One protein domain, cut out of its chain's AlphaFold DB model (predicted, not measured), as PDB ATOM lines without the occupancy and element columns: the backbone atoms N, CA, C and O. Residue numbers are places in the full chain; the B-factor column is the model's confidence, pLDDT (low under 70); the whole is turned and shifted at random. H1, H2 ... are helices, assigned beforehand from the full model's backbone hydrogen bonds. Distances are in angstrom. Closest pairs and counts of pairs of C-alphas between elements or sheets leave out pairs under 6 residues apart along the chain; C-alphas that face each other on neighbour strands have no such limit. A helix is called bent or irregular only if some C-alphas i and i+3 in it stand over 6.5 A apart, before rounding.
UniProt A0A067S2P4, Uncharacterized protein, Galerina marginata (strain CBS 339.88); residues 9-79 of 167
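This is residues 9 to 79 of the 167 residues of an uncharacterized protein of Galerina marginata (strain CBS 339.88) (UniProt A0A067S2P4). A helical hairpin of H3 and H2 makes one part; H1 is set off from it, touching neither, with a long loop, residues 24 to 40, leading back to H2. The printed part has 71 residues with three named helices, H1, H2, H3 in chain order, and no named strand; the class is all helix, with 33 residues in named elements, under half. It is compact, radius of gyration of the C-alphas 12.5 A, yet elongated, spanning 38 by 23 by 21 A.

H3, residues 60 to 72, touches H2, residues 41 to 49, closest at the C-alphas of Leu 67 and Ile 41, 6.7 A apart. They form a hairpin, running opposite ways at a shallow tilt of 32 degrees, only just short of steep. H1, residues 13 to 23, is apart from both. In H2 and H3 every O i to N i+4 pair is within hydrogen-bond range; in H1, 5 of 7.

H3 measures 18.2 A and ends at C-alpha 72 (-26.986, 14.186, -29.278). H2 measures 12.2 A. H1 measures 15.9 A from C-alpha 13 (-42.323, 13.861, -3.763); it is irregular, C-alphas 14 and 17 being 7.1 A apart.

The farthest C-alphas, of Lys 9 and Glu 36, are 39.5 A apart. The printed part has no cut. H1 to H2 is a long link. Residues 9 to 10 have pLDDT under 70.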
ATOM      1  N   LYS A   9     -49.606  10.871 -12.238       67.69
ATOM      2  CA  LYS A   9     -49.745  10.297 -10.880       67.69
ATOM      3  C   LYS A   9     -48.516   9.495 -10.436       67.69
ATOM      4  O   LYS A   9     -48.307   9.266  -9.255       67.69
ATOM      5  N   ALA A  10     -47.717   9.044 -11.402       68.81
ATOM      6  CA  ALA A  10     -46.472   8.344 -11.161       68.81
ATOM      7  C   ALA A  10     -45.349   9.245 -10.610       68.81
ATOM      8  O   ALA A  10     -44.417   8.680 -10.048       68.81
ATOM      9  N   ARG A  11     -45.425  10.577 -10.747       72.19
ATOM     10  CA  ARG A  11     -44.478  11.553 -10.190       72.19
ATOM     11  C   ARG A  11     -45.012  12.064  -8.851       72.19
ATOM     12  O   ARG A  11     -46.069  12.690  -8.813       72.19
ATOM     13  N   SER A  12     -44.279  11.818  -7.773       80.50
ATOM     14  CA  SER A  12     -44.600  12.335  -6.442       80.50
ATOM     15  C   SER A  12     -43.325  12.643  -5.663       80.50
ATOM     16  O   SER A  12     -42.254  12.123  -5.981       80.50
ATOM     17  N   VAL A  13     -43.445  13.499  -4.645       83.75
ATOM     18  CA  VAL A  13     -42.323  13.861  -3.763       83.75
ATOM     19  C   VAL A  13     -41.800  12.629  -3.020       83.75
ATOM     20  O   VAL A  13     -40.597  12.518  -2.806       83.75
ATOM     21  N   GLU A  14     -42.665  11.653  -2.714       85.31
ATOM     22  CA  GLU A  14     -42.252  10.425  -2.019       85.31
ATOM     23  C   GLU A  14     -41.287   9.555  -2.838       85.31
ATOM     24  O   GLU A  14     -40.577   8.738  -2.264       85.31
ATOM     25  N   LYS A  15     -41.236   9.724  -4.167       83.12
ATOM     26  CA  LYS A  15     -40.353   8.946  -5.054       83.12
ATOM     27  C   LYS A  15     -38.992   9.591  -5.299       83.12
ATOM     28  O   LYS A  15     -38.152   8.973  -5.947       83.12
ATOM     29  N   ILE A  16     -38.757  10.806  -4.792       85.38
ATOM     30  CA  ILE A  16     -37.464  11.498  -4.932       85.38
ATOM     31  C   ILE A  16     -36.291  10.642  -4.426       85.38
ATOM     32  O   ILE A  16     -35.318  10.531  -5.170       85.38
ATOM     33  N   PRO A  17     -36.358   9.998  -3.241       88.06
ATOM     34  CA  PRO A  17     -35.270   9.140  -2.774       88.06
ATOM     35  C   PRO A  17     -34.963   8.002  -3.751       88.06
ATOM     36  O   PRO A  17     -33.809   7.804  -4.105       88.06
ATOM     37  N   THR A  18     -35.995   7.342  -4.283       85.81
ATOM     38  CA  THR A  18     -35.839   6.264  -5.271       85.81
ATOM     39  C   THR A  18     -35.171   6.748  -6.556       85.81
ATOM     40  O   THR A  18     -34.339   6.043  -7.114       85.81
ATOM     41  N   TYR A  19     -35.495   7.954  -7.035       84.06
ATOM     42  CA  TYR A  19     -34.800   8.527  -8.191       84.06
ATOM     43  C   TYR A  19     -33.317   8.758  -7.917       84.06
ATOM     44  O   TYR A  19     -32.498   8.474  -8.787       84.06
ATOM     45  N   TRP A  20     -32.973   9.238  -6.720       87.06
ATOM     46  CA  TRP A  20     -31.579   9.417  -6.329       87.06
ATOM     47  C   TRP A  20     -30.836   8.096  -6.169       87.06
ATOM     48  O   TRP A  20     -29.692   8.011  -6.597       87.06
ATOM     49  N   GLU A  21     -31.460   7.077  -5.586       87.94
ATOM     50  CA  GLU A  21     -30.867   5.741  -5.460       87.94
ATOM     51  C   GLU A  21     -30.557   5.152  -6.838       87.94
ATOM     52  O   GLU A  21     -29.417   4.781  -7.096       87.94
ATOM     53  N   ILE A  22     -31.534   5.171  -7.749       84.00
ATOM     54  CA  ILE A  22     -31.371   4.683  -9.124       84.00
ATOM     55  C   ILE A  22     -30.275   5.466  -9.861       84.00
ATOM     56  O   ILE A  22     -29.412   4.871 -10.491       84.00
ATOM     57  N   ALA A  23     -30.273   6.798  -9.766       83.00
ATOM     58  CA  ALA A  23     -29.279   7.630 -10.446       83.00
ATOM     59  C   ALA A  23     -27.851   7.463  -9.897       83.00
ATOM     60  O   ALA A  23     -26.905   7.856 -10.572       83.00
ATOM     61  N   ASN A  24     -27.685   6.916  -8.690       84.75
ATOM     62  CA  ASN A  24     -26.377   6.620  -8.101       84.75
ATOM     63  C   ASN A  24     -25.986   5.139  -8.223       84.75
ATOM     64  O   ASN A  24     -24.895   4.777  -7.786       84.75
ATOM     65  N   ASP A  25     -26.841   4.289  -8.796       82.75
ATOM     66  CA  ASP A  25     -26.539   2.880  -9.021       82.75
ATOM     67  C   ASP A  25     -25.573   2.735 -10.217       82.75
ATOM     68  O   ASP A  25     -25.917   3.122 -11.339       82.75
ATOM     69  N   PRO A  26     -24.356   2.193 -10.028       80.31
ATOM     70  CA  PRO A  26     -23.424   1.967 -11.129       80.31
ATOM     71  C   PRO A  26     -23.989   1.038 -12.211       80.31
ATOM     72  O   PRO A  26     -23.736   1.262 -13.393       80.31
ATOM     73  N   GLU A  27     -24.817   0.047 -11.848       78.69
ATOM     74  CA  GLU A  27     -25.463  -0.827 -12.841       78.69
ATOM     75  C   GLU A  27     -26.449  -0.054 -13.719       78.69
ATOM     76  O   GLU A  27     -26.660  -0.400 -14.880       78.69
ATOM     77  N   PHE A  28     -27.033   1.019 -13.185       77.19
ATOM     78  CA  PHE A  28     -27.930   1.901 -13.915       77.19
ATOM     79  C   PHE A  28     -27.168   2.859 -14.844       77.19
ATOM     80  O   PHE A  28     -27.638   3.169 -15.940       77.19
ATOM     81  N   ASN A  29     -25.973   3.286 -14.438       83.19
ATOM     82  CA  ASN A  29     -25.134   4.241 -15.164       83.19
ATOM     83  C   ASN A  29     -24.103   3.590 -16.096       83.19
ATOM     84  O   ASN A  29     -23.258   4.302 -16.630       83.19
ATOM     85  N   PHE A  30     -24.179   2.279 -16.344       86.25
ATOM     86  CA  PHE A  30     -23.185   1.547 -17.147       86.25
ATOM     87  C   PHE A  30     -22.898   2.181 -18.522       86.25
ATOM     88  O   PHE A  30     -21.802   2.061 -19.055       86.25
ATOM     89  N   PHE A  31     -23.889   2.859 -19.113       87.94
ATOM     90  CA  PHE A  31     -23.773   3.500 -20.423       87.94
ATOM     91  C   PHE A  31     -23.179   4.920 -20.374       87.94
ATOM     92  O   PHE A  31     -22.934   5.498 -21.431       87.94
ATOM     93  N   LEU A  32     -23.004   5.487 -19.174       86.56
ATOM     94  CA  LEU A  32     -22.382   6.792 -18.920       86.56
ATOM     95  C   LEU A  32     -20.874   6.684 -18.658       86.56
ATOM     96  O   LEU A  32     -20.187   7.703 -18.657       86.56
ATOM     97  N   GLU A  33     -20.370   5.481 -18.387       81.50
ATOM     98  CA  GLU A  33     -18.940   5.246 -18.198       81.50
ATOM     99  C   GLU A  33     -18.179   5.477 -19.511       81.50
ATOM    100  O   GLU A  33     -18.704   5.226 -20.598       81.50
ATOM    101  N   GLU A  34     -16.937   5.966 -19.417       74.06
ATOM    102  CA  GLU A  34     -16.094   6.185 -20.594       74.06
ATOM    103  C   GLU A  34     -15.886   4.865 -21.351       74.06
ATOM    104  O   GLU A  34     -15.249   3.933 -20.858       74.06
ATOM    105  N   SER A  35     -16.409   4.800 -22.573       78.50
ATOM    106  CA  SER A  35     -16.189   3.708 -23.516       78.50
ATOM    107  C   SER A  35     -15.548   4.239 -24.797       78.50
ATOM    108  O   SER A  35     -15.786   5.376 -25.202       78.50
ATOM    109  N   GLU A  36     -14.731   3.414 -25.461       81.50
ATOM    110  CA  GLU A  36     -14.121   3.782 -26.753       81.50
ATOM    111  C   GLU A  36     -15.180   4.040 -27.836       81.50
ATOM    112  O   GLU A  36     -14.997   4.903 -28.693       81.50
ATOM    113  N   GLU A  37     -16.307   3.322 -27.776       85.56
ATOM    114  CA  GLU A  37     -17.450   3.513 -28.666       85.56
ATOM    115  C   GLU A  37     -18.733   3.792 -27.867       85.56
ATOM    116  O   GLU A  37     -18.983   3.104 -26.872       85.56
ATOM    117  N   PRO A  38     -19.579   4.748 -28.301       89.62
ATOM    118  CA  PRO A  38     -20.852   5.030 -27.647       89.62
ATOM    119  C   PRO A  38     -21.781   3.816 -27.617       89.62
ATOM    120  O   PRO A  38     -21.931   3.091 -28.606       89.62
ATOM    121  N   HIS A  39     -22.492   3.642 -26.505       93.50
ATOM    122  CA  HIS A  39     -23.444   2.547 -26.360       93.50
ATOM    123  C   HIS A  39     -24.615   2.672 -27.342       93.50
ATOM    124  O   HIS A  39     -25.116   3.760 -27.637       93.50
ATOM    125  N   ASN A  40     -25.108   1.525 -27.811       94.56
ATOM    126  CA  ASN A  40     -26.241   1.486 -28.722       94.56
ATOM    127  C   ASN A  40     -27.537   1.969 -28.051       94.56
ATOM    128  O   ASN A  40     -28.007   1.360 -27.083       94.56
ATOM    129  N   ILE A  41     -28.173   2.996 -28.619       95.31
ATOM    130  CA  ILE A  41     -29.399   3.586 -28.061       95.31
ATOM    131  C   ILE A  41     -30.543   2.573 -27.886       95.31
ATOM    132  O   ILE A  41     -31.274   2.643 -26.900       95.31
ATOM    133  N   VAL A  42     -30.705   1.595 -28.786       95.81
ATOM    134  CA  VAL A  42     -31.775   0.582 -28.671       95.81
ATOM    135  C   VAL A  42     -31.492  -0.403 -27.548       95.81
ATOM    136  O   VAL A  42     -32.430  -0.821 -26.865       95.81
ATOM    137  N   THR A  43     -30.227  -0.769 -27.343       93.50
ATOM    138  CA  THR A  43     -29.816  -1.626 -26.225       93.50
ATOM    139  C   THR A  43     -30.171  -0.968 -24.897       93.50
ATOM    140  O   THR A  43     -30.886  -1.568 -24.095       93.50
ATOM    141  N   VAL A  44     -29.773   0.294 -24.714       93.00
ATOM    142  CA  VAL A  44     -30.060   1.063 -23.493       93.00
ATOM    143  C   VAL A  44     -31.568   1.302 -23.328       93.00
ATOM    144  O   VAL A  44     -32.122   1.126 -22.244       93.00
ATOM    145  N   PHE A  45     -32.284   1.589 -24.418       93.25
ATOM    146  CA  PHE A  45     -33.737   1.754 -24.384       93.25
ATOM    147  C   PHE A  45     -34.467   0.486 -23.929       93.25
ATOM    148  O   PHE A  45     -35.362   0.550 -23.088       93.25
ATOM    149  N   ARG A  46     -34.087  -0.682 -24.458       92.19
ATOM    150  CA  ARG A  46     -34.682  -1.966 -24.054       92.19
ATOM    151  C   ARG A  46     -34.320  -2.347 -22.625       92.19
ATOM    152  O   ARG A  46     -35.166  -2.930 -21.952       92.19
ATOM    153  N   TYR A  47     -33.107  -2.016 -22.185       90.06
ATOM    154  CA  TYR A  47     -32.667  -2.235 -20.812       90.06
ATOM    155  C   TYR A  47     -33.622  -1.544 -19.827       90.06
ATOM    156  O   TYR A  47     -34.230  -2.222 -19.005       90.06
ATOM    157  N   PHE A  48     -33.884  -0.245 -20.001       87.94
ATOM    158  CA  PHE A  48     -34.768   0.520 -19.104       87.94
ATOM    159  C   PHE A  48     -36.272   0.277 -19.295       87.94
ATOM    160  O   PHE A  48     -37.076   0.616 -18.425       87.94
ATOM    161  N   LEU A  49     -36.686  -0.303 -20.426       85.94
ATOM    162  CA  LEU A  49     -38.067  -0.761 -20.610       85.94
ATOM    163  C   LEU A  49     -38.361  -2.097 -19.916       85.94
ATOM    164  O   LEU A  49     -39.528  -2.467 -19.815       85.94
ATOM    165  N   ASN A  50     -37.342  -2.826 -19.464       84.19
ATOM    166  CA  ASN A  50     -37.530  -4.037 -18.676       84.19
ATOM    167  C   ASN A  50     -38.018  -3.670 -17.266       84.19
ATOM    168  O   ASN A  50     -37.413  -2.823 -16.614       84.19
ATOM    169  N   ASP A  51     -39.064  -4.341 -16.772       73.19
ATOM    170  CA  ASP A  51     -39.671  -4.075 -15.458       73.19
ATOM    171  C   ASP A  51     -38.657  -4.102 -14.302       73.19
ATOM    172  O   ASP A  51     -38.830  -3.390 -13.314       73.19
ATOM    173  N   LYS A  52     -37.575  -4.883 -14.429       77.75
ATOM    174  CA  LYS A  52     -36.502  -4.955 -13.422       77.75
ATOM    175  C   LYS A  52     -35.652  -3.686 -13.317       77.75
ATOM    176  O   LYS A  52     -35.080  -3.443 -12.265       77.75
ATOM    177  N   HIS A  53     -35.576  -2.906 -14.390       77.44
ATOM    178  CA  HIS A  53     -34.738  -1.708 -14.500       77.44
ATOM    179  C   HIS A  53     -35.587  -0.466 -14.810       77.44
ATOM    180  O   HIS A  53     -35.094   0.543 -15.314       77.44
ATOM    181  N   HIS A  54     -36.895  -0.548 -14.547       79.94
ATOM    182  CA  HIS A  54     -37.834   0.510 -14.868       79.94
ATOM    183  C   HIS A  54     -37.681   1.696 -13.918       79.94
ATOM    184  O   HIS A  54     -37.812   1.570 -12.700       79.94
ATOM    185  N   ILE A  55     -37.500   2.884 -14.490       79.94
ATOM    186  CA  ILE A  55     -37.428   4.128 -13.726       79.94
ATOM    187  C   ILE A  55     -38.855   4.622 -13.474       79.94
ATOM    188  O   ILE A  55     -39.594   4.868 -14.438       79.94
ATOM    189  N   PRO A  56     -39.271   4.829 -12.212       78.94
ATOM    190  CA  PRO A  56     -40.629   5.264 -11.917       78.94
ATOM    191  C   PRO A  56     -41.032   6.512 -12.721       78.94
ATOM    192  O   PRO A  56     -40.316   7.502 -12.778       78.94
ATOM    193  N   ALA A  57     -42.219   6.516 -13.326       79.44
ATOM    194  CA  ALA A  57     -42.727   7.635 -14.137       79.44
ATOM    195  C   ALA A  57     -42.004   7.923 -15.472       79.44
ATOM    196  O   ALA A  57     -42.450   8.821 -16.201       79.44
ATOM    197  N   PHE A  58     -40.972   7.163 -15.850       82.31
ATOM    198  CA  PHE A  58     -40.431   7.184 -17.210       82.31
ATOM    199  C   PHE A  58     -41.083   6.101 -18.062       82.31
ATOM    200  O   PHE A  58     -40.583   4.996 -18.229       82.31
ATOM    201  N   GLY A  59     -42.226   6.450 -18.653       84.19
ATOM    202  CA  GLY A  59     -42.757   5.675 -19.771       84.19
ATOM    203  C   GLY A  59     -41.823   5.731 -20.987       84.19
ATOM    204  O   GLY A  59     -40.936   6.581 -21.065       84.19
ATOM    205  N   SER A  60     -42.086   4.873 -21.975       88.38
ATOM    206  CA  SER A  60     -41.273   4.738 -23.195       88.38
ATOM    207  C   SER A  60     -40.968   6.056 -23.909       88.38
ATOM    208  O   SER A  60     -39.869   6.231 -24.421       88.38
ATOM    209  N   LEU A  61     -41.904   7.010 -23.912       87.88
ATOM    210  CA  LEU A  61     -41.679   8.323 -24.516       87.88
ATOM    211  C   LEU A  61     -40.655   9.161 -23.739       87.88
ATOM    212  O   LEU A  61     -39.718   9.667 -24.340       87.88
ATOM    213  N   THR A  62     -40.831   9.309 -22.423       88.00
ATOM    214  CA  THR A  62     -39.923  10.112 -21.587       88.00
ATOM    215  C   THR A  62     -38.520   9.520 -21.591       88.00
ATOM    216  O   THR A  62     -37.544  10.252 -21.695       88.00
ATOM    217  N   LEU A  63     -38.435   8.189 -21.527       90.19
ATOM    218  CA  LEU A  63     -37.170   7.478 -21.616       90.19
ATOM    219  C   LEU A  63     -36.480   7.749 -22.959       90.19
ATOM    220  O   LEU A  63     -35.311   8.106 -22.976       90.19
ATOM    221  N   TYR A  64     -37.195   7.638 -24.080       93.12
ATOM    222  CA  TYR A  64     -36.610   7.931 -25.389       93.12
ATOM    223  C   TYR A  64     -36.116   9.377 -25.500       93.12
ATOM    224  O   TYR A  64     -35.050   9.589 -26.058       93.12
ATOM    225  N   GLN A  65     -36.843  10.353 -24.949       91.31
ATOM    226  CA  GLN A  65     -36.400  11.754 -24.951       91.31
ATOM    227  C   GLN A  65     -35.065  11.925 -24.220       91.31
ATOM    228  O   GLN A  65     -34.154  12.530 -24.768       91.31
ATOM    229  N   LEU A  66     -34.922  11.309 -23.044       90.75
ATOM    230  CA  LEU A  66     -33.662  11.315 -22.302       90.75
ATOM    231  C   LEU A  66     -32.518  10.669 -23.105       90.75
ATOM    232  O   LEU A  66     -31.428  11.222 -23.195       90.75
ATOM    233  N   LEU A  67     -32.763   9.506 -23.717       93.31
ATOM    234  CA  LEU A  67     -31.740   8.822 -24.516       93.31
ATOM    235  C   LEU A  67     -31.412   9.558 -25.825       93.31
ATOM    236  O   LEU A  67     -30.292   9.456 -26.317       93.31
ATOM    237  N   ALA A  68     -32.365  10.297 -26.394       94.00
ATOM    238  CA  ALA A  68     -32.125  11.157 -27.545       94.00
ATOM    239  C   ALA A  68     -31.169  12.301 -27.183       94.00
ATOM    240  O   ALA A  68     -30.241  12.555 -27.945       94.00
ATOM    241  N   ASP A  69     -31.342  12.919 -26.010       93.19
ATOM    242  CA  ASP A  69     -30.437  13.962 -25.514       93.19
ATOM    243  C   ASP A  69     -29.019  13.401 -25.300       93.19
ATOM    244  O   ASP A  69     -28.053  13.949 -25.831       93.19
ATOM    245  N   TYR A  70     -28.887  12.239 -24.643       93.75
ATOM    246  CA  TYR A  70     -27.592  11.550 -24.505       93.75
ATOM    247  C   TYR A  70     -26.965  11.170 -25.851       93.75
ATOM    248  O   TYR A  70     -25.746  11.188 -26.008       93.75
ATOM    249  N   SER A  71     -27.783  10.828 -26.845       94.69
ATOM    250  CA  SER A  71     -27.290  10.523 -28.185       94.69
ATOM    251  C   SER A  71     -26.803  11.765 -28.934       94.69
ATOM    252  O   SER A  71     -25.830  11.693 -29.687       94.69
ATOM    253  N   GLN A  72     -27.443  12.915 -28.719       91.31
ATOM    254  CA  GLN A  72     -26.986  14.186 -29.278       91.31
ATOM    255  C   GLN A  72     -25.688  14.677 -28.631       91.31
ATOM    256  O   GLN A  72     -24.868  15.264 -29.337       91.31
ATOM    257  N   ASP A  73     -25.481  14.382 -27.347       91.19
ATOM    258  CA  ASP A  73     -24.243  14.684 -26.613       91.19
ATOM    259  C   ASP A  73     -23.102  13.685 -26.903       91.19
ATOM    260  O   ASP A  73     -21.967  13.872 -26.483       91.19
ATOM    261  N   GLY A  74     -23.380  12.618 -27.662       91.06
ATOM    262  CA  GLY A  74     -22.387  11.614 -28.058       91.06
ATOM    263  C   GLY A  74     -22.153  10.499 -27.037       91.06
ATOM    264  O   GLY A  74     -21.385   9.585 -27.323       91.06
ATOM    265  N   VAL A  75     -22.856  10.516 -25.901       92.62
ATOM    266  CA  VAL A  75     -22.843   9.433 -24.900       92.62
ATOM    267  C   VAL A  75     -23.445   8.145 -25.478       92.62
ATOM    268  O   VAL A  75     -22.963   7.043 -25.227       92.62
ATOM    269  N   LEU A  76     -24.490   8.280 -26.302       94.88
ATOM    270  CA  LEU A  76     -25.111   7.165 -27.022       94.88
ATOM    271  C   LEU A  76     -24.932   7.297 -28.532       94.88
ATOM    272  O   LEU A  76     -24.925   8.393 -29.097       94.88
ATOM    273  N   SER A  77     -24.882   6.160 -29.222       94.94
ATOM    274  CA  SER A  77     -24.830   6.144 -30.679       94.94
ATOM    275  C   SER A  77     -26.091   6.778 -31.274       94.94
ATOM    276  O   SER A  77     -27.212   6.483 -30.846       94.94
ATOM    277  N   LYS A  78     -25.934   7.596 -32.322       95.38
ATOM    278  CA  LYS A  78     -27.082   8.071 -33.108       95.38
ATOM    279  C   LYS A  78     -27.813   6.882 -33.737       95.38
ATOM    280  O   LYS A  78     -27.151   6.018 -34.311       95.38
ATOM    281  N   PRO A  79     -29.154   6.822 -33.658       97.19
ATOM    282  CA  PRO A  79     -29.898   5.698 -34.198       97.19
ATOM    283  C   PRO A  79     -29.787   5.643 -35.721       97.19
ATOM    284  O   PRO A  79     -29.962   6.647 -36.412       97.19
TER     285      PRO A  79